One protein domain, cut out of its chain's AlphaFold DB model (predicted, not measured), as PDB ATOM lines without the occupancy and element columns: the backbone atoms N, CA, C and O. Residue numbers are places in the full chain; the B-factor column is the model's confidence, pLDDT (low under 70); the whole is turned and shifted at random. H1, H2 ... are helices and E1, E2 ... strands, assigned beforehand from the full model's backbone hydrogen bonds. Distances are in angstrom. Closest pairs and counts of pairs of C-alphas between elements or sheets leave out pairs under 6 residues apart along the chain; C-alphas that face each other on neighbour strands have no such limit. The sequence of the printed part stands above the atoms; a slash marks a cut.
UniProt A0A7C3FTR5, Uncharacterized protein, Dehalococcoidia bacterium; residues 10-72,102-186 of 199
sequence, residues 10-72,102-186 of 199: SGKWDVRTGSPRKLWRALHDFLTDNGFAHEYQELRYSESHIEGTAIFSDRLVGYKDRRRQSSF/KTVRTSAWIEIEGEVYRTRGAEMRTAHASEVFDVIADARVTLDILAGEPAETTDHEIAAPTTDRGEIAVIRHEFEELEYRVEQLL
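AT A GLANCE: This is residues 10 to 72 and 102 to 186 of the 199 residues of an uncharacterized protein of Dehalococcoidia bacterium (UniProt A0A7C3FTR5). Three long strands, E3, E4 and E5, make a twisted antiparallel sheet that curls round helix H1, with H2 packed along E5 and shorter strands E1, E2 and E6 at the edges. The outline is a rod of 69 by 31 by 23 A, loose, with a radius of gyration of the C-alphas of 18.3 A. The printed part has 148 residues, with two named helices and six named strands in the order E1 H1 E2 E3 E4 E5 E6 H2; the class is mixed.

IN THESE COORDINATES: E1, residues 10 to 17, begins at C-alpha 10 (167.357, 186.956, 152.818). H1 is residues 20 to 33, 19.7 A. E2 is residues 45 to 47, E3 residues 53 to 68, 49.1 A, and E4 residues 102 to 118, 51.6 A. E5, residues 135 to 150, 41.1 A, bends by 67 degrees at residue 147. E6 is residues 158 to 161. H2, residues 165 to 185, 30.0 A, ends at C-alpha 185 (151.740, 191.954, 148.530).

HOW THE PARTS SIT: E4, E5 and E6 form a meander, each strand the antiparallel neighbour of the one before, with N 111 and O 142 at 2.9 A and N 149 and O 160 at 2.9 A. E1 is antiparallel to E5, with N 13 and O 141 at 2.9 A. E3 is antiparallel to E4, with N 60 and O 110 at 2.8 A. The hairpin E2 and E3 has N 46 and O 55 at 2.9 A. H1 is on the sheet; its closest C-alphas to E3 are Leu 31 and Gly 62, 6.8 A. H2 is on the sheet at a height of 8.9 A. In both helices every O i to N i+4 pair is within hydrogen-bond range.

THE WHOLE: The farthest C-alphas, Phe 72 and Glu 123, are 69.1 A apart. Residues 73 to 101 are not printed, a gap of 12.5 A between C-alphas 72 and 102. The links H1 to E2 and E4 to E5 are long. Confidence is under 70 at residues 51 to 52, 68 to 72 and 119 to 134.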
ATOM      1  N   SER A  10     168.431 187.925 152.599       90.62
ATOM      2  CA  SER A  10     167.357 186.956 152.818       90.62
ATOM      3  C   SER A  10     166.262 187.566 153.686       90.62
ATOM      4  O   SER A  10     166.575 188.185 154.705       90.62
ATOM      5  N   GLY A  11     165.004 187.385 153.290       87.75
ATOM      6  CA  GLY A  11     163.804 187.809 154.011       87.75
ATOM      7  C   GLY A  11     162.817 186.651 154.131       87.75
ATOM      8  O   GLY A  11     162.772 185.782 153.258       87.75
ATOM      9  N   LYS A  12     162.055 186.603 155.230       91.31
ATOM     10  CA  LYS A  12     161.112 185.515 155.528       91.31
ATOM     11  C   LYS A  12     159.811 186.054 156.097       91.31
ATOM     12  O   LYS A  12     159.838 186.862 157.020       91.31
ATOM     13  N   TRP A  13     158.693 185.531 155.604       91.19
ATOM     14  CA  TRP A  13     157.357 185.921 156.037       91.19
ATOM     15  C   TRP A  13     156.457 184.704 156.186       91.19
ATOM     16  O   TRP A  13     156.341 183.896 155.268       91.19
ATOM     17  N   ASP A  14     155.780 184.618 157.327       89.56
ATOM     18  CA  ASP A  14     154.767 183.603 157.601       89.56
ATOM     19  C   ASP A  14     153.376 184.224 157.398       89.56
ATOM     20  O   ASP A  14     153.002 185.185 158.077       89.56
ATOM     21  N   VAL A  15     152.614 183.688 156.443       88.56
ATOM     22  CA  VAL A  15     151.347 184.256 155.972       88.56
ATOM     23  C   VAL A  15     150.234 183.228 155.925       88.56
ATOM     24  O   VAL A  15     150.436 182.055 155.617       88.56
ATOM     25  N   ARG A  16     149.014 183.708 156.149       87.06
ATOM     26  CA  ARG A  16     147.797 182.918 155.988       87.06
ATOM     27  C   ARG A  16     147.063 183.316 154.716       87.06
ATOM     28  O   ARG A  16     146.702 184.479 154.543       87.06
ATOM     29  N   THR A  17     146.811 182.362 153.823       85.44
ATOM     30  CA  THR A  17     146.129 182.600 152.541       85.44
ATOM     31  C   THR A  17     144.972 181.631 152.319       85.44
ATOM     32  O   THR A  17     145.039 180.455 152.660       85.44
ATOM     33  N   GLY A  18     143.894 182.118 151.702       82.88
ATOM     34  CA  GLY A  18     142.784 181.268 151.255       82.88
ATOM     35  C   GLY A  18     143.067 180.533 149.940       82.88
ATOM     36  O   GLY A  18     142.252 179.736 149.489       82.88
ATOM     37  N   SER A  19     144.186 180.822 149.268       84.38
ATOM     38  CA  SER A  19     144.554 180.146 148.021       84.38
ATOM     39  C   SER A  19     146.068 180.211 147.774       84.38
ATOM     40  O   SER A  19     146.567 181.237 147.298       84.38
ATOM     41  N   PRO A  20     146.810 179.113 148.031       87.19
ATOM     42  CA  PRO A  20     148.244 179.047 147.751       87.19
ATOM     43  C   PRO A  20     148.575 179.283 146.278       87.19
ATOM     44  O   PRO A  20     149.543 179.965 145.979       87.19
ATOM     45  N   ARG A  21     147.742 178.803 145.343       87.44
ATOM     46  CA  ARG A  21     147.954 179.033 143.904       87.44
ATOM     47  C   ARG A  21     147.872 180.509 143.519       87.44
ATOM     48  O   ARG A  21     148.654 180.958 142.687       87.44
ATOM     49  N   LYS A  22     146.941 181.272 144.110       88.19
ATOM     50  CA  LYS A  22     146.853 182.723 143.874       88.19
ATOM     51  C   LYS A  22     148.057 183.449 144.460       88.19
ATOM     52  O   LYS A  22     148.601 184.312 143.786       88.19
ATOM     53  N   LEU A  23     148.483 183.069 145.666       89.19
ATOM     54  CA  LEU A  23     149.703 183.600 146.276       89.19
ATOM     55  C   LEU A  23     150.927 183.299 145.398       89.19
ATOM     56  O   LEU A  23     151.688 184.201 145.080       89.19
ATOM     57  N   TRP A  24     151.064 182.062 144.926       91.50
ATOM     58  CA  TRP A  24     152.149 181.651 144.040       91.50
ATOM     59  C   TRP A  24     152.182 182.435 142.729       91.50
ATOM     60  O   TRP A  24     153.228 182.927 142.314       91.50
ATOM     61  N   ARG A  25     151.018 182.613 142.099       90.88
ATOM     62  CA  ARG A  25     150.895 183.443 140.900       90.88
ATOM     63  C   ARG A  25     151.248 184.905 141.179       90.88
ATOM     64  O   ARG A  25     151.951 185.505 140.383       90.88
ATOM     65  N   ALA A  26     150.830 185.450 142.318       91.06
ATOM     66  CA  ALA A  26     151.184 186.808 142.712       91.06
ATOM     67  C   ALA A  26     152.700 186.980 142.925       91.06
ATOM     68  O   ALA A  26     153.251 188.010 142.554       91.06
ATOM     69  N   LEU A  27     153.390 185.969 143.467       93.00
ATOM     70  CA  LEU A  27     154.854 185.966 143.608       93.00
ATOM     71  C   LEU A  27     155.575 185.867 142.249       93.00
ATOM     72  O   LEU A  27     156.617 186.492 142.053       93.00
ATOM     73  N   HIS A  28     155.006 185.128 141.295       92.81
ATOM     74  CA  HIS A  28     155.472 185.099 139.906       92.81
ATOM     75  C   HIS A  28     155.311 186.465 139.221       92.81
ATOM     76  O   HIS A  28     156.267 187.015 138.669       92.81
ATOM     77  N   ASP A  29     154.116 187.049 139.310       92.31
ATOM     78  CA  ASP A  29     153.830 188.375 138.759       92.31
ATOM     79  C   ASP A  29     154.747 189.432 139.407       92.31
ATOM     80  O   ASP A  29     155.334 190.253 138.708       92.31
ATOM     81  N   PHE A  30     155.010 189.323 140.715       92.69
ATOM     82  CA  PHE A  30     155.959 190.171 141.438       92.69
ATOM     83  C   PHE A  30     157.376 190.135 140.846       92.69
ATOM     84  O   PHE A  30     157.988 191.189 140.655       92.69
ATOM     85  N   LEU A  31     157.928 188.959 140.533       92.50
ATOM     86  CA  LEU A  31     159.250 188.878 139.897       92.50
ATOM     87  C   LEU A  31     159.238 189.510 138.499       92.50
ATOM     88  O   LEU A  31     160.169 190.245 138.152       92.50
ATOM     89  N   THR A  32     158.171 189.280 137.728       91.62
ATOM     90  CA  THR A  32     157.992 189.868 136.390       91.62
ATOM     91  C   THR A  32     157.963 191.395 136.464       91.62
ATOM     92  O   THR A  32     158.723 192.062 135.758       91.62
ATOM     93  N   ASP A  33     157.162 191.953 137.371       92.12
ATOM     94  CA  ASP A  33     156.973 193.397 137.543       92.12
ATOM     95  C   ASP A  33     158.255 194.113 138.000       92.12
ATOM     96  O   ASP A  33     158.483 195.278 137.668       92.12
ATOM     97  N   ASN A  34     159.139 193.413 138.719       90.44
ATOM     98  CA  ASN A  34     160.442 193.939 139.142       90.44
ATOM     99  C   ASN A  34     161.573 193.698 138.114       90.44
ATOM    100  O   ASN A  34     162.741 194.059 138.345       90.44
ATOM    101  N   GLY A  35     161.226 193.151 136.945       89.12
ATOM    102  CA  GLY A  35     162.114 192.988 135.798       89.12
ATOM    103  C   GLY A  35     163.037 191.774 135.883       89.12
ATOM    104  O   GLY A  35     164.111 191.801 135.281       89.12
ATOM    105  N   PHE A  36     162.654 190.740 136.639       91.25
ATOM    106  CA  PHE A  36     163.368 189.467 136.668       91.25
ATOM    107  C   PHE A  36     162.844 188.538 135.571       91.25
ATOM    108  O   PHE A  36     161.662 188.194 135.521       91.25
ATOM    109  N   ALA A  37     163.750 188.090 134.707       90.62
ATOM    110  CA  ALA A  37     163.469 187.018 133.766       90.62
ATOM    111  C   ALA A  37     163.386 185.692 134.531       90.62
ATOM    112  O   ALA A  37     164.282 185.376 135.313       90.62
ATOM    113  N   HIS A  38     162.306 184.940 134.334       89.88
ATOM    114  CA  HIS A  38     162.085 183.651 134.980       89.88
ATOM    115  C   HIS A  38     161.001 182.849 134.257       89.88
ATOM    116  O   HIS A  38     160.238 183.399 133.461       89.88
ATOM    117  N   GLU A  39     160.921 181.557 134.558       88.31
ATOM    118  CA  GLU A  39     159.898 180.665 134.021       88.31
ATOM    119  C   GLU A  39     158.832 180.367 135.076       88.31
ATOM    120  O   GLU A  39     159.143 180.115 136.243       88.31
ATOM    121  N   TYR A  40     157.563 180.393 134.667       87.19
ATOM    122  CA  TYR A  40     156.463 179.987 135.537       87.19
ATOM    123  C   TYR A  40     156.396 178.465 135.637       87.19
ATOM    124  O   TYR A  40     156.338 177.773 134.620       87.19
ATOM    125  N   GLN A  41     156.309 177.957 136.862       87.75
ATOM    126  CA  GLN A  41     155.969 176.566 137.135       87.75
ATOM    127  C   GLN A  41     154.719 176.532 138.006       87.75
ATOM    128  O   GLN A  41     154.563 177.342 138.916       87.75
ATOM    129  N   GLU A  42     153.792 175.626 137.708       87.75
ATOM    130  CA  GLU A  42     152.584 175.476 138.515       87.75
ATOM    131  C   GLU A  42     152.903 174.857 139.876       87.75
ATOM    132  O   GLU A  42     153.608 173.849 139.951       87.75
ATOM    133  N   LEU A  43     152.309 175.425 140.932       86.44
ATOM    134  CA  LEU A  43     152.486 174.956 142.302       86.44
ATOM    135  C   LEU A  43     152.022 173.503 142.449       86.44
ATOM    136  O   LEU A  43     150.848 173.183 142.217       86.44
ATOM    137  N   ARG A  44     152.932 172.639 142.898       86.19
ATOM    138  CA  ARG A  44     152.649 171.220 143.135       86.19
ATOM    139  C   ARG A  44     152.260 170.962 144.584       86.19
ATOM    140  O   ARG A  44     152.854 171.501 145.512       86.19
ATOM    141  N   TYR A  45     151.276 170.086 144.759       83.31
ATOM    142  CA  TYR A  45     150.865 169.596 146.068       83.31
ATOM    143  C   TYR A  45     151.315 168.155 146.253       83.31
ATOM    144  O   TYR A  45     151.175 167.336 145.343       83.31
ATOM    145  N   SER A  46     151.786 167.846 147.451       82.56
ATOM    146  CA  SER A  46     152.060 166.490 147.910       82.56
ATOM    147  C   SER A  46     151.096 166.104 149.027       82.56
ATOM    148  O   SER A  46     150.619 166.954 149.787       82.56
ATOM    149  N   GLU A  47     150.800 164.810 149.125       76.75
ATOM    150  CA  GLU A  47     149.998 164.270 150.221       76.75
ATOM    151  C   GLU A  47     150.719 164.467 151.561       76.75
ATOM    152  O   GLU A  47     151.940 164.331 151.658       76.75
ATOM    153  N   SER A  48     149.948 164.794 152.594       75.31
ATOM    154  CA  SER A  48     150.421 164.873 153.974       75.31
ATOM    155  C   SER A  48     150.130 163.572 154.717       75.31
ATOM    156  O   SER A  48     149.186 162.850 154.392       75.31
ATOM    157  N   HIS A  49     150.885 163.307 155.782       71.75
ATOM    158  CA  HIS A  49     150.596 162.210 156.708       71.75
ATOM    159  C   HIS A  49     149.288 162.407 157.496       71.75
ATOM    160  O   HIS A  49     148.789 161.454 158.093       71.75
ATOM    161  N   ILE A  50     148.731 163.623 157.510       72.44
ATOM    162  CA  ILE A  50     147.492 163.957 158.219       72.44
ATOM    163  C   ILE A  50     146.330 164.010 157.222       72.44
ATOM    164  O   ILE A  50     146.322 164.819 156.288       72.44
ATOM    165  N   GLU A  51     145.317 163.174 157.451       68.62
ATOM    166  CA  GLU A  51     144.119 163.113 156.615       68.62
ATOM    167  C   GLU A  51     143.433 164.485 156.520       68.62
ATOM    168  O   GLU A  51     143.177 165.156 157.519       68.62
ATOM    169  N   GLY A  52     143.133 164.915 155.294       68.12
ATOM    170  CA  GLY A  52     142.500 166.212 155.054       68.12
ATOM    171  C   GLY A  52     143.459 167.395 154.955       68.12
ATOM    172  O   GLY A  52     142.975 168.508 154.752       68.12
ATOM    173  N   THR A  53     144.773 167.160 155.015       78.00
ATOM    174  CA  THR A  53     145.802 168.185 154.793       78.00
ATOM    175  C   THR A  53     146.637 167.899 153.546       78.00
ATOM    176  O   THR A  53     146.720 166.760 153.085       78.00
ATOM    177  N   ALA A  54     147.229 168.945 152.978       83.31
ATOM    178  CA  ALA A  54     148.132 168.867 151.835       83.31
ATOM    179  C   ALA A  54     149.339 169.771 152.073       83.31
ATOM    180  O   ALA A  54     149.179 170.863 152.610       83.31
ATOM    181  N   ILE A  55     150.521 169.334 151.651       87.75
ATOM    182  CA  ILE A  55     151.753 170.123 151.759       87.75
ATOM    183  C   ILE A  55     152.108 170.642 150.365       87.75
ATOM    184  O   ILE A  55     151.825 169.987 149.358       87.75
ATOM    185  N   PHE A  56     152.704 171.826 150.292       88.50
ATOM    186  CA  PHE A  56     153.317 172.348 149.076       88.50
ATOM    187  C   PHE A  56     154.683 172.946 149.403       88.50
ATOM    188  O   PHE A  56     154.879 173.542 150.460       88.50
ATOM    189  N   SER A  57     155.627 172.765 148.488       92.12
ATOM    190  CA  SER A  57     156.952 173.373 148.535       92.12
ATOM    191  C   SER A  57     157.418 173.568 147.103       92.12
ATOM    192  O   SER A  57     157.422 172.613 146.322       92.12
ATOM    193  N   ASP A  58     157.727 174.806 146.737       93.56
ATOM    194  CA  ASP A  58     158.164 175.144 145.388       93.56
ATOM    195  C   ASP A  58     159.038 176.404 145.392       93.56
ATOM    196  O   ASP A  58     159.020 177.191 146.345       93.56
ATOM    197  N   ARG A  59     159.814 176.603 144.321       93.38
ATOM    198  CA  ARG A  59     160.764 177.715 144.202       93.38
ATOM    199  C   ARG A  59     160.714 178.381 142.827       93.38
ATOM    200  O   ARG A  59     160.964 177.747 141.808       93.38
ATOM    201  N   LEU A  60     160.505 179.698 142.815       92.19
ATOM    202  CA  LEU A  60     160.720 180.555 141.650       92.19
ATOM    203  C   LEU A  60     162.156 181.062 141.653       92.19
ATOM    204  O   LEU A  60     162.656 181.545 142.670       92.19
ATOM    205  N   VAL A  61     162.804 180.986 140.495       92.31
ATOM    206  CA  VAL A  61     164.163 181.491 140.298       92.31
ATOM    207  C   VAL A  61     164.144 182.511 139.175       92.31
ATOM    208  O   VAL A  61     163.856 182.168 138.033       92.31
ATOM    209  N   GLY A  62     164.452 183.760 139.506       91.31
ATOM    210  CA  GLY A  62     164.555 184.846 138.545       91.31
ATOM    211  C   GLY A  62     165.943 185.454 138.493       91.31
ATOM    212  O   GLY A  62     166.709 185.389 139.450       91.31
ATOM    213  N   TYR A  63     166.268 186.068 137.360       91.88
ATOM    214  CA  TYR A  63     167.535 186.765 137.174       91.88
ATOM    215  C   TYR A  63     167.364 188.095 136.449       91.88
ATOM    216  O   TYR A  63     166.423 188.309 135.682       91.88
ATOM    217  N   LYS A  64     168.306 188.999 136.693       91.06
ATOM    218  CA  LYS A  64     168.351 190.335 136.113       91.06
ATOM    219  C   LYS A  64     169.794 190.713 135.820       91.06
ATOM    220  O   LYS A  64     170.616 190.817 136.728       91.06
ATOM    221  N   ASP A  65     170.089 190.956 134.548       87.56
ATOM    222  CA  ASP A  65     171.434 191.307 134.095       87.56
ATOM    223  C   ASP A  65     171.598 192.821 133.967       87.56
ATOM    224  O   ASP A  65     170.855 193.502 133.256       87.56
ATOM    225  N   ARG A  66     172.628 193.364 134.617       83.25
ATOM    226  CA  ARG A  66     173.016 194.771 134.519       83.25
ATOM    227  C   ARG A  66     174.351 194.879 133.794       83.25
ATOM    228  O   ARG A  66     175.363 194.305 134.200       83.25
ATOM    229  N   ARG A  67     174.374 195.642 132.697       75.75
ATOM    230  CA  ARG A  67     175.603 195.915 131.940       75.75
ATOM    231  C   ARG A  67     176.358 197.079 132.571       75.75
ATOM    232  O   ARG A  67     175.869 198.205 132.593       75.75
ATOM    233  N   ARG A  68     177.591 196.833 133.013       66.38
ATOM    234  CA  ARG A  68     178.519 197.874 133.459       66.38
ATOM    235  C   ARG A  68     179.183 198.506 132.242       66.38
ATOM    236  O   ARG A  68     180.053 197.903 131.608       66.38
ATOM    237  N   GLN A  69     178.830 199.753 131.943       55.91
ATOM    238  CA  GLN A  69     179.742 200.611 131.196       55.91
ATOM    239  C   GLN A  69     180.893 200.983 132.128       55.91
ATOM    240  O   GLN A  69     180.700 201.490 133.231       55.91
ATOM    241  N   SER A  70     182.116 200.662 131.712       55.09
ATOM    242  CA  SER A  70     183.310 201.040 132.458       55.09
ATOM    243  C   SER A  70     183.337 202.565 132.612       55.09
ATOM    244  O   SER A  70     183.493 203.276 131.622       55.09
ATOM    245  N   SER A  71     183.213 203.059 133.849       55.94
ATOM    246  CA  SER A  71     183.317 204.488 134.209       55.94
ATOM    247  C   SER A  71     184.626 205.137 133.711       55.94
ATOM    248  O   SER A  71     184.710 206.342 133.489       55.94
ATOM    249  N   PHE A  72     185.637 204.322 133.387       55.16
ATOM    250  CA  PHE A  72     186.865 204.760 132.723       55.16
ATOM    251  C   PHE A  72     186.684 205.203 131.267       55.16
ATOM    252  O   PHE A  72     187.667 205.606 130.651       55.16
ATOM    253  N   LYS A 102     181.468 194.574 131.440       72.44
ATOM    254  CA  LYS A 102     181.288 193.556 132.483       72.44
ATOM    255  C   LYS A 102     179.791 193.446 132.768       72.44
ATOM    256  O   LYS A 102     179.149 194.472 132.979       72.44
ATOM    257  N   THR A 103     179.234 192.244 132.733       81.69
ATOM    258  CA  THR A 103     177.841 192.003 133.133       81.69
ATOM    259  C   THR A 103     177.830 191.558 134.586       81.69
ATOM    260  O   THR A 103     178.634 190.710 134.968       81.69
ATOM    261  N   VAL A 104     176.947 192.150 135.383       85.88
ATOM    262  CA  VAL A 104     176.652 191.713 136.751       85.88
ATOM    263  C   VAL A 104     175.233 191.166 136.741       85.88
ATOM    264  O   VAL A 104     174.322 191.856 136.282       85.88
ATOM    265  N   ARG A 105     175.061 189.931 137.201       88.19
ATOM    266  CA  ARG A 105     173.772 189.249 137.305       88.19
ATOM    267  C   ARG A 105     173.298 189.295 138.745       88.19
ATOM    268  O   ARG A 105     174.051 188.914 139.638       88.19
ATOM    269  N   THR A 106     172.063 189.733 138.949       90.38
ATOM    270  CA  THR A 106     171.332 189.580 140.208       90.38
ATOM    271  C   THR A 106     170.367 188.415 140.053       90.38
ATOM    272  O   THR A 106     169.535 188.440 139.148       90.38
ATOM    273  N   SER A 107     170.460 187.420 140.923       91.12
ATOM    274  CA  SER A 107     169.538 186.289 140.996       91.12
ATOM    275  C   SER A 107     168.661 186.440 142.234       91.12
ATOM    276  O   SER A 107     169.167 186.746 143.315       91.12
ATOM    277  N   ALA A 108     167.358 186.252 142.059       92.31
ATOM    278  CA  ALA A 108     166.361 186.252 143.117       92.31
ATOM    279  C   ALA A 108     165.707 184.870 143.190       92.31
ATOM    280  O   ALA A 108     165.289 184.320 142.169       92.31
ATOM    281  N   TRP A 109     165.605 184.321 144.392       93.62
ATOM    282  CA  TRP A 109     164.914 183.069 144.665       93.62
ATOM    283  C   TRP A 109     163.744 183.359 145.588       93.62
ATOM    284  O   TRP A 109     163.937 183.919 146.663       93.62
ATOM    285  N   ILE A 110     162.542 182.983 145.167       92.81
ATOM    286  CA  ILE A 110     161.361 183.010 146.024       92.81
ATOM    287  C   ILE A 110     160.956 181.573 146.282       92.81
ATOM    288  O   ILE A 110     160.558 180.861 145.362       92.81
ATOM    289  N   GLU A 111     161.063 181.147 147.528       93.62
ATOM    290  CA  GLU A 111     160.610 179.841 147.977       93.62
ATOM    291  C   GLU A 111     159.305 179.994 148.742       93.62
ATOM    292  O   GLU A 111     159.160 180.897 149.568       93.62
ATOM    293  N   ILE A 112     158.353 179.116 148.448       92.62
ATOM    294  CA  ILE A 112     157.130 178.993 149.220       92.62
ATOM    295  C   ILE A 112     157.046 177.577 149.772       92.62
ATOM    296  O   ILE A 112     157.168 176.605 149.032       92.62
ATOM    297  N   GLU A 113     156.816 177.462 151.069       93.06
ATOM    298  CA  GLU A 113     156.548 176.193 151.738       93.06
ATOM    299  C   GLU A 113     155.311 176.353 152.612       93.06
ATOM    300  O   GLU A 113     155.079 177.422 153.172       93.06
ATOM    301  N   GLY A 114     154.472 175.331 152.723       90.00
ATOM    302  CA  GLY A 114     153.292 175.461 153.559       90.00
ATOM    303  C   GLY A 114     152.372 174.265 153.570       90.00
ATOM    304  O   GLY A 114     152.548 173.273 152.859       90.00
ATOM    305  N   GLU A 115     151.348 174.408 154.396       86.81
ATOM    306  CA  GLU A 115     150.337 173.399 154.634       86.81
ATOM    307  C   GLU A 115     148.953 173.968 154.361       86.81
ATOM    308  O   GLU A 115     148.655 175.141 154.584       86.81
ATOM    309  N   VAL A 116     148.094 173.104 153.848       86.19
ATOM    310  CA  VAL A 116     146.741 173.418 153.430       86.19
ATOM    311  C   VAL A 116     145.774 172.599 154.268       86.19
ATOM    312  O   VAL A 116     145.867 171.372 154.303       86.19
ATOM    313  N   TYR A 117     144.807 173.271 154.884       82.69
ATOM    314  CA  TYR A 117     143.801 172.687 155.764       82.69
ATOM    315  C   TYR A 117     142.394 172.986 155.244       82.69
ATOM    316  O   TYR A 117     142.120 174.065 154.714       82.69
ATOM    317  N   ARG A 118     141.462 172.052 155.445       73.25
ATOM    318  CA  ARG A 118     140.040 172.283 155.145       73.25
ATOM    319  C   ARG A 118     139.380 173.124 156.236       73.25
ATOM    320  O   ARG A 118     139.607 172.899 157.426       73.25
ATOM    321  N   THR A 119     138.508 174.049 155.855       69.38
ATOM    322  CA  THR A 119     137.655 174.777 156.801       69.38
ATOM    323  C   THR A 119     136.502 173.890 157.277       69.38
ATOM    324  O   THR A 119     135.975 173.054 156.538       69.38
ATOM    325  N   ARG A 120     136.096 174.041 158.546       57.75
ATOM    326  CA  ARG A 120     134.952 173.303 159.112       57.75
ATOM    327  C   ARG A 120     133.686 173.629 158.309       57.75
ATOM    328  O   ARG A 120     133.208 174.755 158.383       57.75
ATOM    329  N   GLY A 121     133.151 172.644 157.585       53.88
ATOM    330  CA  GLY A 121     131.928 172.776 156.778       53.88
ATOM    331  C   GLY A 121     132.022 172.183 155.368       53.88
ATOM    332  O   GLY A 121     130.986 171.905 154.775       53.88
ATOM    333  N   ALA A 122     133.234 171.929 154.863       56.03
ATOM    334  CA  ALA A 122     133.443 171.307 153.557       56.03
ATOM    335  C   ALA A 122     133.096 169.807 153.595       56.03
ATOM    336  O   ALA A 122     133.703 169.045 154.356       56.03
ATOM    337  N   GLU A 123     132.145 169.362 152.772       50.47
ATOM    338  CA  GLU A 123     131.868 167.935 152.570       50.47
ATOM    339  C   GLU A 123     133.119 167.185 152.058       50.47
ATOM    340  O   GLU A 123     133.994 167.773 151.425       50.47
ATOM    341  N   MET A 124     133.200 165.877 152.352       48.97
ATOM    342  CA  MET A 124     134.341 164.958 152.162       48.97
ATOM    343  C   MET A 124     134.917 164.880 150.726       48.97
ATOM    344  O   MET A 124     134.859 163.842 150.071       48.97
ATOM    345  N   ARG A 125     135.542 165.943 150.223       52.53
ATOM    346  CA  ARG A 125     136.404 165.906 149.034       52.53
ATOM    347  C   ARG A 125     137.839 166.205 149.439       52.53
ATOM    348  O   ARG A 125     138.083 167.026 150.318       52.53
ATOM    349  N   THR A 126     138.784 165.483 148.844       56.28
ATOM    350  CA  THR A 126     140.228 165.636 149.073       56.28
ATOM    351  C   THR A 126     140.646 167.106 148.961       56.28
ATOM    352  O   THR A 126     140.192 167.805 148.060       56.28
ATOM    353  N   ALA A 127     141.510 167.587 149.868       55.84
ATOM    354  CA  ALA A 127     141.915 169.002 149.925       55.84
ATOM    355  C   ALA A 127     142.584 169.470 148.615       55.84
ATOM    356  O   ALA A 127     142.506 170.636 148.249       55.84
ATOM    357  N   HIS A 128     143.165 168.529 147.867       51.22
ATOM    358  CA  HIS A 128     143.743 168.742 146.542       51.22
ATOM    359  C   HIS A 128     142.715 169.039 145.429       51.22
ATOM    360  O   HIS A 128     143.108 169.508 144.365       51.22
ATOM    361  N   ALA A 129     141.422 168.748 145.638       51.88
ATOM    362  CA  ALA A 129     140.378 168.805 144.606       51.88
ATOM    363  C   ALA A 129     139.398 169.987 144.756       51.88
ATOM    364  O   ALA A 129     138.606 170.242 143.848       51.88
ATOM    365  N   SER A 130     139.407 170.702 145.886       51.44
ATOM    366  CA  SER A 130     138.526 171.850 146.124       51.44
ATOM    367  C   SER A 130     139.263 173.154 145.819       51.44
ATOM    368  O   SER A 130     140.024 173.658 146.640       51.44
ATOM    369  N   GLU A 131     139.051 173.709 144.629       51.62
ATOM    370  CA  GLU A 131     139.867 174.826 144.145       51.62
ATOM    371  C   GLU A 131     139.570 176.198 144.775       51.62
ATOM    372  O   GLU A 131     140.404 177.086 144.601       51.62
ATOM    373  N   VAL A 132     138.432 176.454 145.451       51.25
ATOM    374  CA  VAL A 132     138.046 177.876 145.648       51.25
ATOM    375  C   VAL A 132     137.407 178.317 146.976       51.25
ATOM    376  O   VAL A 132     137.544 179.501 147.266       51.25
ATOM    377  N   PHE A 133     136.773 177.494 147.825       49.94
ATOM    378  CA  PHE A 133     135.977 178.091 148.930       49.94
ATOM    379  C   PHE A 133     136.188 177.568 150.354       49.94
ATOM    380  O   PHE A 133     135.923 178.325 151.283       49.94
ATOM    381  N   ASP A 134     136.751 176.374 150.551       59.97
ATOM    382  CA  ASP A 134     136.784 175.753 151.886       59.97
ATOM    383  C   ASP A 134     138.184 175.367 152.371       59.97
ATOM    384  O   ASP A 134     138.395 174.329 153.009       59.97
ATOM    385  N   VAL A 135     139.182 176.167 152.009       70.25
ATOM    386  CA  VAL A 135     140.580 175.833 152.253       70.25
ATOM    387  C   VAL A 135     141.334 177.052 152.764       70.25
ATOM    388  O   VAL A 135     141.278 178.128 152.176       70.25
ATOM    389  N   ILE A 136     142.046 176.870 153.872       80.75
ATOM    390  CA  ILE A 136     142.976 177.850 154.426       80.75
ATOM    391  C   ILE A 136     144.358 177.223 154.413       80.75
ATOM    392  O   ILE A 136     144.510 176.057 154.769       80.75
ATOM    393  N   ALA A 137     145.357 177.996 154.023       84.00
ATOM    394  CA  ALA A 137     146.735 177.566 154.040       84.00
ATOM    395  C   ALA A 137     147.596 178.519 154.854       84.00
ATOM    396  O   ALA A 137     147.451 179.741 154.754       84.00
ATOM    397  N   ASP A 138     148.506 177.927 155.609       87.44
ATOM    398  CA  ASP A 138     149.574 178.627 156.299       87.44
ATOM    399  C   ASP A 138     150.843 178.393 155.472       87.44
ATOM    400  O   ASP A 138     151.202 177.253 155.168       87.44
ATOM    401  N   ALA A 139     151.465 179.479 155.017       89.75
ATOM    402  CA  ALA A 139     152.583 179.453 154.086       89.75
ATOM    403  C   ALA A 139     153.732 180.305 154.617       89.75
ATOM    404  O   ALA A 139     153.520 181.426 155.072       89.75
ATOM    405  N   ARG A 140     154.955 179.810 154.480       92.38
ATOM    406  CA  ARG A 140     156.172 180.591 154.611       92.38
ATOM    407  C   ARG A 140     156.673 180.969 153.230       92.38
ATOM    408  O   ARG A 140     156.872 180.112 152.373       92.38
ATOM    409  N   VAL A 141     156.902 182.259 153.036       91.94
ATOM    410  CA  VAL A 141     157.551 182.821 151.854       91.94
ATOM    411  C   VAL A 141     158.962 183.236 152.251       91.94
ATOM    412  O   VAL A 141     159.141 183.960 153.228       91.94
ATOM    413  N   THR A 142     159.961 182.786 151.500       93.06
ATOM    414  CA  THR A 142     161.362 183.196 151.656       93.06
ATOM    415  C   THR A 142     161.825 183.873 150.374       93.06
ATOM    416  O   THR A 142     161.641 183.317 149.296       93.06
ATOM    417  N   LEU A 143     162.423 185.059 150.485       92.75
ATOM    418  CA  LEU A 143     163.069 185.766 149.380       92.75
ATOM    419  C   LEU A 143     164.570 185.798 149.636       92.75
ATOM    420  O   LEU A 143     165.010 186.384 150.618       92.75
ATOM    421  N   ASP A 144     165.349 185.247 148.718       92.31
ATOM    422  CA  ASP A 144     166.802 185.345 148.709       92.31
ATOM    423  C   ASP A 144     167.272 186.119 147.480       92.31
ATOM    424  O   ASP A 144     166.777 185.903 146.375       92.31
ATOM    425  N   ILE A 145     168.264 186.995 147.643       91.06
ATOM    426  CA  ILE A 145     168.891 187.726 146.536       91.06
ATOM    427  C   ILE A 145     170.405 187.627 146.637       91.06
ATOM    428  O   ILE A 145     170.989 187.836 147.701       91.06
ATOM    429  N   LEU A 146     171.048 187.359 145.506       90.50
ATOM    430  CA  LEU A 146     172.498 187.373 145.341       90.50
ATOM    431  C   LEU A 146     172.836 188.123 144.059       90.50
ATOM    432  O   LEU A 146     172.095 188.040 143.084       90.50
ATOM    433  N   ALA A 147     173.984 188.792 144.014       88.12
ATOM    434  CA  ALA A 147     174.529 189.235 142.737       88.12
ATOM    435  C   ALA A 147     176.009 188.913 142.572       88.12
ATOM    436  O   ALA A 147     176.775 188.808 143.536       88.12
ATOM    437  N   GLY A 148     176.413 188.783 141.315       87.00
ATOM    438  CA  GLY A 148     177.780 188.467 140.954       87.00
ATOM    439  C   GLY A 148     177.984 188.284 139.460       87.00
ATOM    440  O   GLY A 148     177.222 188.787 138.633       87.00
ATOM    441  N   GLU A 149     179.060 187.594 139.112       85.19
ATOM    442  CA  GLU A 149     179.366 187.260 137.725       85.19
ATOM    443  C   GLU A 149     178.460 186.115 137.254       85.19
ATOM    444  O   GLU A 149     178.322 185.125 137.978       85.19
ATOM    445  N   PRO A 150     177.823 186.230 136.074       84.81
ATOM    446  CA  PRO A 150     176.951 185.179 135.563       84.81
ATOM    447  C   PRO A 150     177.744 183.890 135.323       84.81
ATOM    448  O   PRO A 150     178.873 183.936 134.830       84.81
ATOM    449  N   ALA A 151     177.150 182.745 135.655       83.88
ATOM    450  CA  ALA A 151     177.686 181.451 135.253       83.88
ATOM    451  C   ALA A 151     177.532 181.245 133.738       83.88
ATOM    452  O   ALA A 151     176.561 181.692 133.133       83.88
ATOM    453  N   GLU A 152     178.491 180.555 133.118       77.12
ATOM    454  CA  GLU A 152     178.438 180.238 131.682       77.12
ATOM    455  C   GLU A 152     177.501 179.059 131.371       77.12
ATOM    456  O   GLU A 152     177.125 178.852 130.221       77.12
ATOM    457  N   THR A 153     177.134 178.272 132.385       74.25
ATOM    458  CA  THR A 153     176.443 176.983 132.238       74.25
ATOM    459  C   THR A 153     174.924 177.062 132.355       74.25
ATOM    460  O   THR A 153     174.233 176.159 131.892       74.25
ATOM    461  N   THR A 154     174.402 178.102 133.001       73.62
ATOM    462  CA  THR A 154     173.010 178.187 133.464       73.62
ATOM    463  C   THR A 154     172.563 179.649 133.485       73.62
ATOM    464  O   THR A 154     173.253 180.528 134.008       73.62
ATOM    465  N   ASP A 155     171.377 179.929 132.943       75.44
ATOM    466  CA  ASP A 155     170.883 181.305 132.765       75.44
ATOM    467  C   ASP A 155     170.561 182.026 134.083       75.44
ATOM    468  O   ASP A 155     170.452 183.250 134.115       75.44
ATOM    469  N   HIS A 156     170.470 181.292 135.191       76.44
ATOM    470  CA  HIS A 156     170.060 181.824 136.489       76.44
ATOM    471  C   HIS A 156     171.175 181.856 137.538       76.44
ATOM    472  O   HIS A 156     171.012 182.503 138.575       76.44
ATOM    473  N   GLU A 157     172.295 181.165 137.316       82.50
ATOM    474  CA  GLU A 157     173.322 181.011 138.347       82.50
ATOM    475  C   GLU A 157     174.392 182.101 138.283       82.50
ATOM    476  O   GLU A 157     174.662 182.731 137.253       82.50
ATOM    477  N   ILE A 158     175.017 182.299 139.439       82.88
ATOM    478  CA  ILE A 158     176.119 183.223 139.660       82.88
ATOM    479  C   ILE A 158     177.369 182.381 139.910       82.88
ATOM    480  O   ILE A 158     177.416 181.612 140.868       82.88
ATOM    481  N   ALA A 159     178.387 182.535 139.062       83.75
ATOM    482  CA  ALA A 159     179.660 181.829 139.193       83.75
ATOM    483  C   ALA A 159     180.466 182.313 140.404       83.75
ATOM    484  O   ALA A 159     181.080 181.518 141.114       83.75
ATOM    485  N   ALA A 160     180.471 183.627 140.637       82.69
ATOM    486  CA  ALA A 160     181.193 184.243 141.740       82.69
ATOM    487  C   ALA A 160     180.422 185.462 142.268       82.69
ATOM    488  O   ALA A 160     180.119 186.360 141.476       82.69
ATOM    489  N   PRO A 161     180.120 185.534 143.579       85.62
ATOM    490  CA  PRO A 161     179.521 186.721 144.180       85.62
ATOM    491  C   PRO A 161     180.385 187.965 143.965       85.62
ATOM    492  O   PRO A 161     181.617 187.885 143.962       85.62
ATOM    493  N   THR A 162     179.753 189.127 143.807       84.50
ATOM    494  CA  THR A 162     180.504 190.377 143.634       84.50
ATOM    495  C   THR A 162     181.219 190.795 144.918       84.50
ATOM    496  O   THR A 162     180.671 190.722 146.006       84.50
ATOM    497  N   THR A 163     182.452 191.282 144.818       83.62
ATOM    498  CA  THR A 163     183.180 191.867 145.961       83.62
ATOM    499  C   THR A 163     183.175 193.396 145.936       83.62
ATOM    500  O   THR A 163     183.743 194.039 146.823       83.62
ATOM    501  N   ASP A 164     182.536 193.999 144.929       82.69
ATOM    502  CA  ASP A 164     182.465 195.447 144.763       82.69
ATOM    503  C   ASP A 164     181.475 196.043 145.779       82.69
ATOM    504  O   ASP A 164     180.272 195.785 145.739       82.69
ATOM    505  N   ARG A 165     181.985 196.869 146.702       82.25
ATOM    506  CA  ARG A 165     181.177 197.516 147.751       82.25
ATOM    507  C   ARG A 165     180.053 198.383 147.181       82.25
ATOM    508  O   ARG A 165     179.007 198.490 147.814       82.25
ATOM    509  N   GLY A 166     180.267 199.001 146.018       81.69
ATOM    510  CA  GLY A 166     179.234 199.794 145.354       81.69
ATOM    511  C   GLY A 166     178.094 198.917 144.844       81.69
ATOM    512  O   GLY A 166     176.929 199.262 145.014       81.69
ATOM    513  N   GLU A 167     178.422 197.753 144.283       80.75
ATOM    514  CA  GLU A 167     177.427 196.786 143.810       80.75
ATOM    515  C   GLU A 167     176.651 196.194 144.994       80.75
ATOM    516  O   GLU A 167     175.425 196.169 144.962       80.75
ATOM    517  N   ILE A 168     177.339 195.850 146.088       86.00
ATOM    518  CA  ILE A 168     176.718 195.390 147.341       86.00
ATOM    519  C   ILE A 168     175.703 196.406 147.889       86.00
ATOM    520  O   ILE A 168     174.615 196.016 148.308       86.00
ATOM    521  N   ALA A 169     176.024 197.703 147.881       85.94
ATOM    522  CA  ALA A 169     175.106 198.741 148.354       85.94
ATOM    523  C   ALA A 169     173.856 198.862 147.466       85.94
ATOM    524  O   ALA A 169     172.748 199.015 147.975       85.94
ATOM    525  N   VAL A 170     174.025 198.750 146.146       85.94
ATOM    526  CA  VAL A 170     172.907 198.781 145.195       85.94
ATOM    527  C   VAL A 170     172.001 197.560 145.358       85.94
ATOM    528  O   VAL A 170     170.784 197.710 145.329       85.94
ATOM    529  N   ILE A 171     172.573 196.369 145.552       87.44
ATOM    530  CA  ILE A 171     171.803 195.132 145.767       87.44
ATOM    531  C   ILE A 171     171.065 195.187 147.097       87.44
ATOM    532  O   ILE A 171     169.913 194.786 147.159       87.44
ATOM    533  N   ARG A 172     171.701 195.714 148.148       89.62
ATOM    534  CA  ARG A 172     171.049 195.920 149.444       89.62
ATOM    535  C   ARG A 172     169.814 196.805 149.308       89.62
ATOM    536  O   ARG A 172     168.755 196.419 149.773       89.62
ATOM    537  N   HIS A 173     169.943 197.945 148.633       88.62
ATOM    538  CA  HIS A 173     168.805 198.831 148.391       88.62
ATOM    539  C   HIS A 173     167.720 198.152 147.537       88.62
ATOM    540  O   HIS A 173     166.536 198.322 147.797       88.62
ATOM    541  N   GLU A 174     168.101 197.387 146.507       87.38
ATOM    542  CA  GLU A 174     167.137 196.609 145.711       87.38
ATOM    543  C   GLU A 174     166.432 195.550 146.569       87.38
ATOM    544  O   GLU A 174     165.227 195.378 146.438       87.38
ATOM    545  N   PHE A 175     167.150 194.889 147.479       90.75
ATOM    546  CA  PHE A 175     166.567 193.947 148.429       90.75
ATOM    547  C   PHE A 175     165.588 194.637 149.380       90.75
ATOM    548  O   PHE A 175     164.463 194.177 149.474       90.75
ATOM    549  N   GLU A 176     165.963 195.751 150.014       91.00
ATOM    550  CA  GLU A 176     165.087 196.515 150.920       91.00
ATOM    551  C   GLU A 176     163.797 196.982 150.211       91.00
ATOM    552  O   GLU A 176     162.704 196.931 150.772       91.00
ATOM    553  N   GLU A 177     163.894 197.396 148.942       89.81
ATOM    554  CA  GLU A 177     162.725 197.768 148.139       89.81
ATOM    555  C   GLU A 177     161.831 196.559 147.822       89.81
ATOM    556  O   GLU A 177     160.602 196.655 147.893       89.81
ATOM    557  N   LEU A 178     162.431 195.419 147.469       89.56
ATOM    558  CA  LEU A 178     161.697 194.182 147.203       89.56
ATOM    559  C   LEU A 178     161.047 193.639 148.476       89.56
ATOM    560  O   LEU A 178     159.891 193.238 148.420       89.56
ATOM    561  N   GLU A 179     161.747 193.687 149.606       90.25
ATOM    562  CA  GLU A 179     161.261 193.317 150.935       90.25
ATOM    563  C   GLU A 179     159.985 194.099 151.271       90.25
ATOM    564  O   GLU A 179     158.931 193.504 151.495       90.25
ATOM    565  N   TYR A 180     160.036 195.428 151.158       88.31
ATOM    566  CA  TYR A 180     158.885 196.302 151.390       88.31
ATOM    567  C   TYR A 180     157.699 195.992 150.463       88.31
ATOM    568  O   TYR A 180     156.543 195.983 150.886       88.31
ATOM    569  N   ARG A 181     157.957 195.724 149.178       87.06
ATOM    570  CA  ARG A 181     156.897 195.387 148.214       87.06
ATOM    571  C   ARG A 181     156.301 194.000 148.465       87.06
ATOM    572  O   ARG A 181     155.098 193.829 148.277       87.06
ATOM    573  N   VAL A 182     157.105 193.026 148.895       87.62
ATOM    574  CA  VAL A 182     156.613 191.706 149.316       87.62
ATOM    575  C   VAL A 182     155.707 191.862 150.534       87.62
ATOM    576  O   VAL A 182     154.601 191.334 150.523       87.62
ATOM    577  N   GLU A 183     156.097 192.652 151.534       87.00
ATOM    578  CA  GLU A 183     155.250 192.922 152.705       87.00
ATOM    579  C   GLU A 183     153.887 193.517 152.337       87.00
ATOM    580  O   GLU A 183     152.876 193.170 152.942       87.00
ATOM    581  N   GLN A 184     153.837 194.382 151.321       86.94
ATOM    582  CA  GLN A 184     152.581 194.936 150.810       86.94
ATOM    583  C   GLN A 184     151.740 193.925 150.022       86.94
ATOM    584  O   GLN A 184     150.512 194.015 150.018       86.94
ATOM    585  N   LEU A 185     152.395 192.999 149.315       85.69
ATOM    586  CA  LEU A 185     151.740 191.954 148.530       85.69
ATOM    587  C   LEU A 185     151.100 190.894 149.432       85.69
ATOM    588  O   LEU A 185     150.038 190.349 149.119       85.69
ATOM    589  N   LEU A 186     151.778 190.571 150.529       85.19
ATOM    590  CA  LEU A 186     151.381 189.517 151.437       85.19
ATOM    591  C   LEU A 186     150.192 189.960 152.308       85.19
ATOM    592  O   LEU A 186     150.158 191.084 152.812       85.19
TER     593      LEU A 186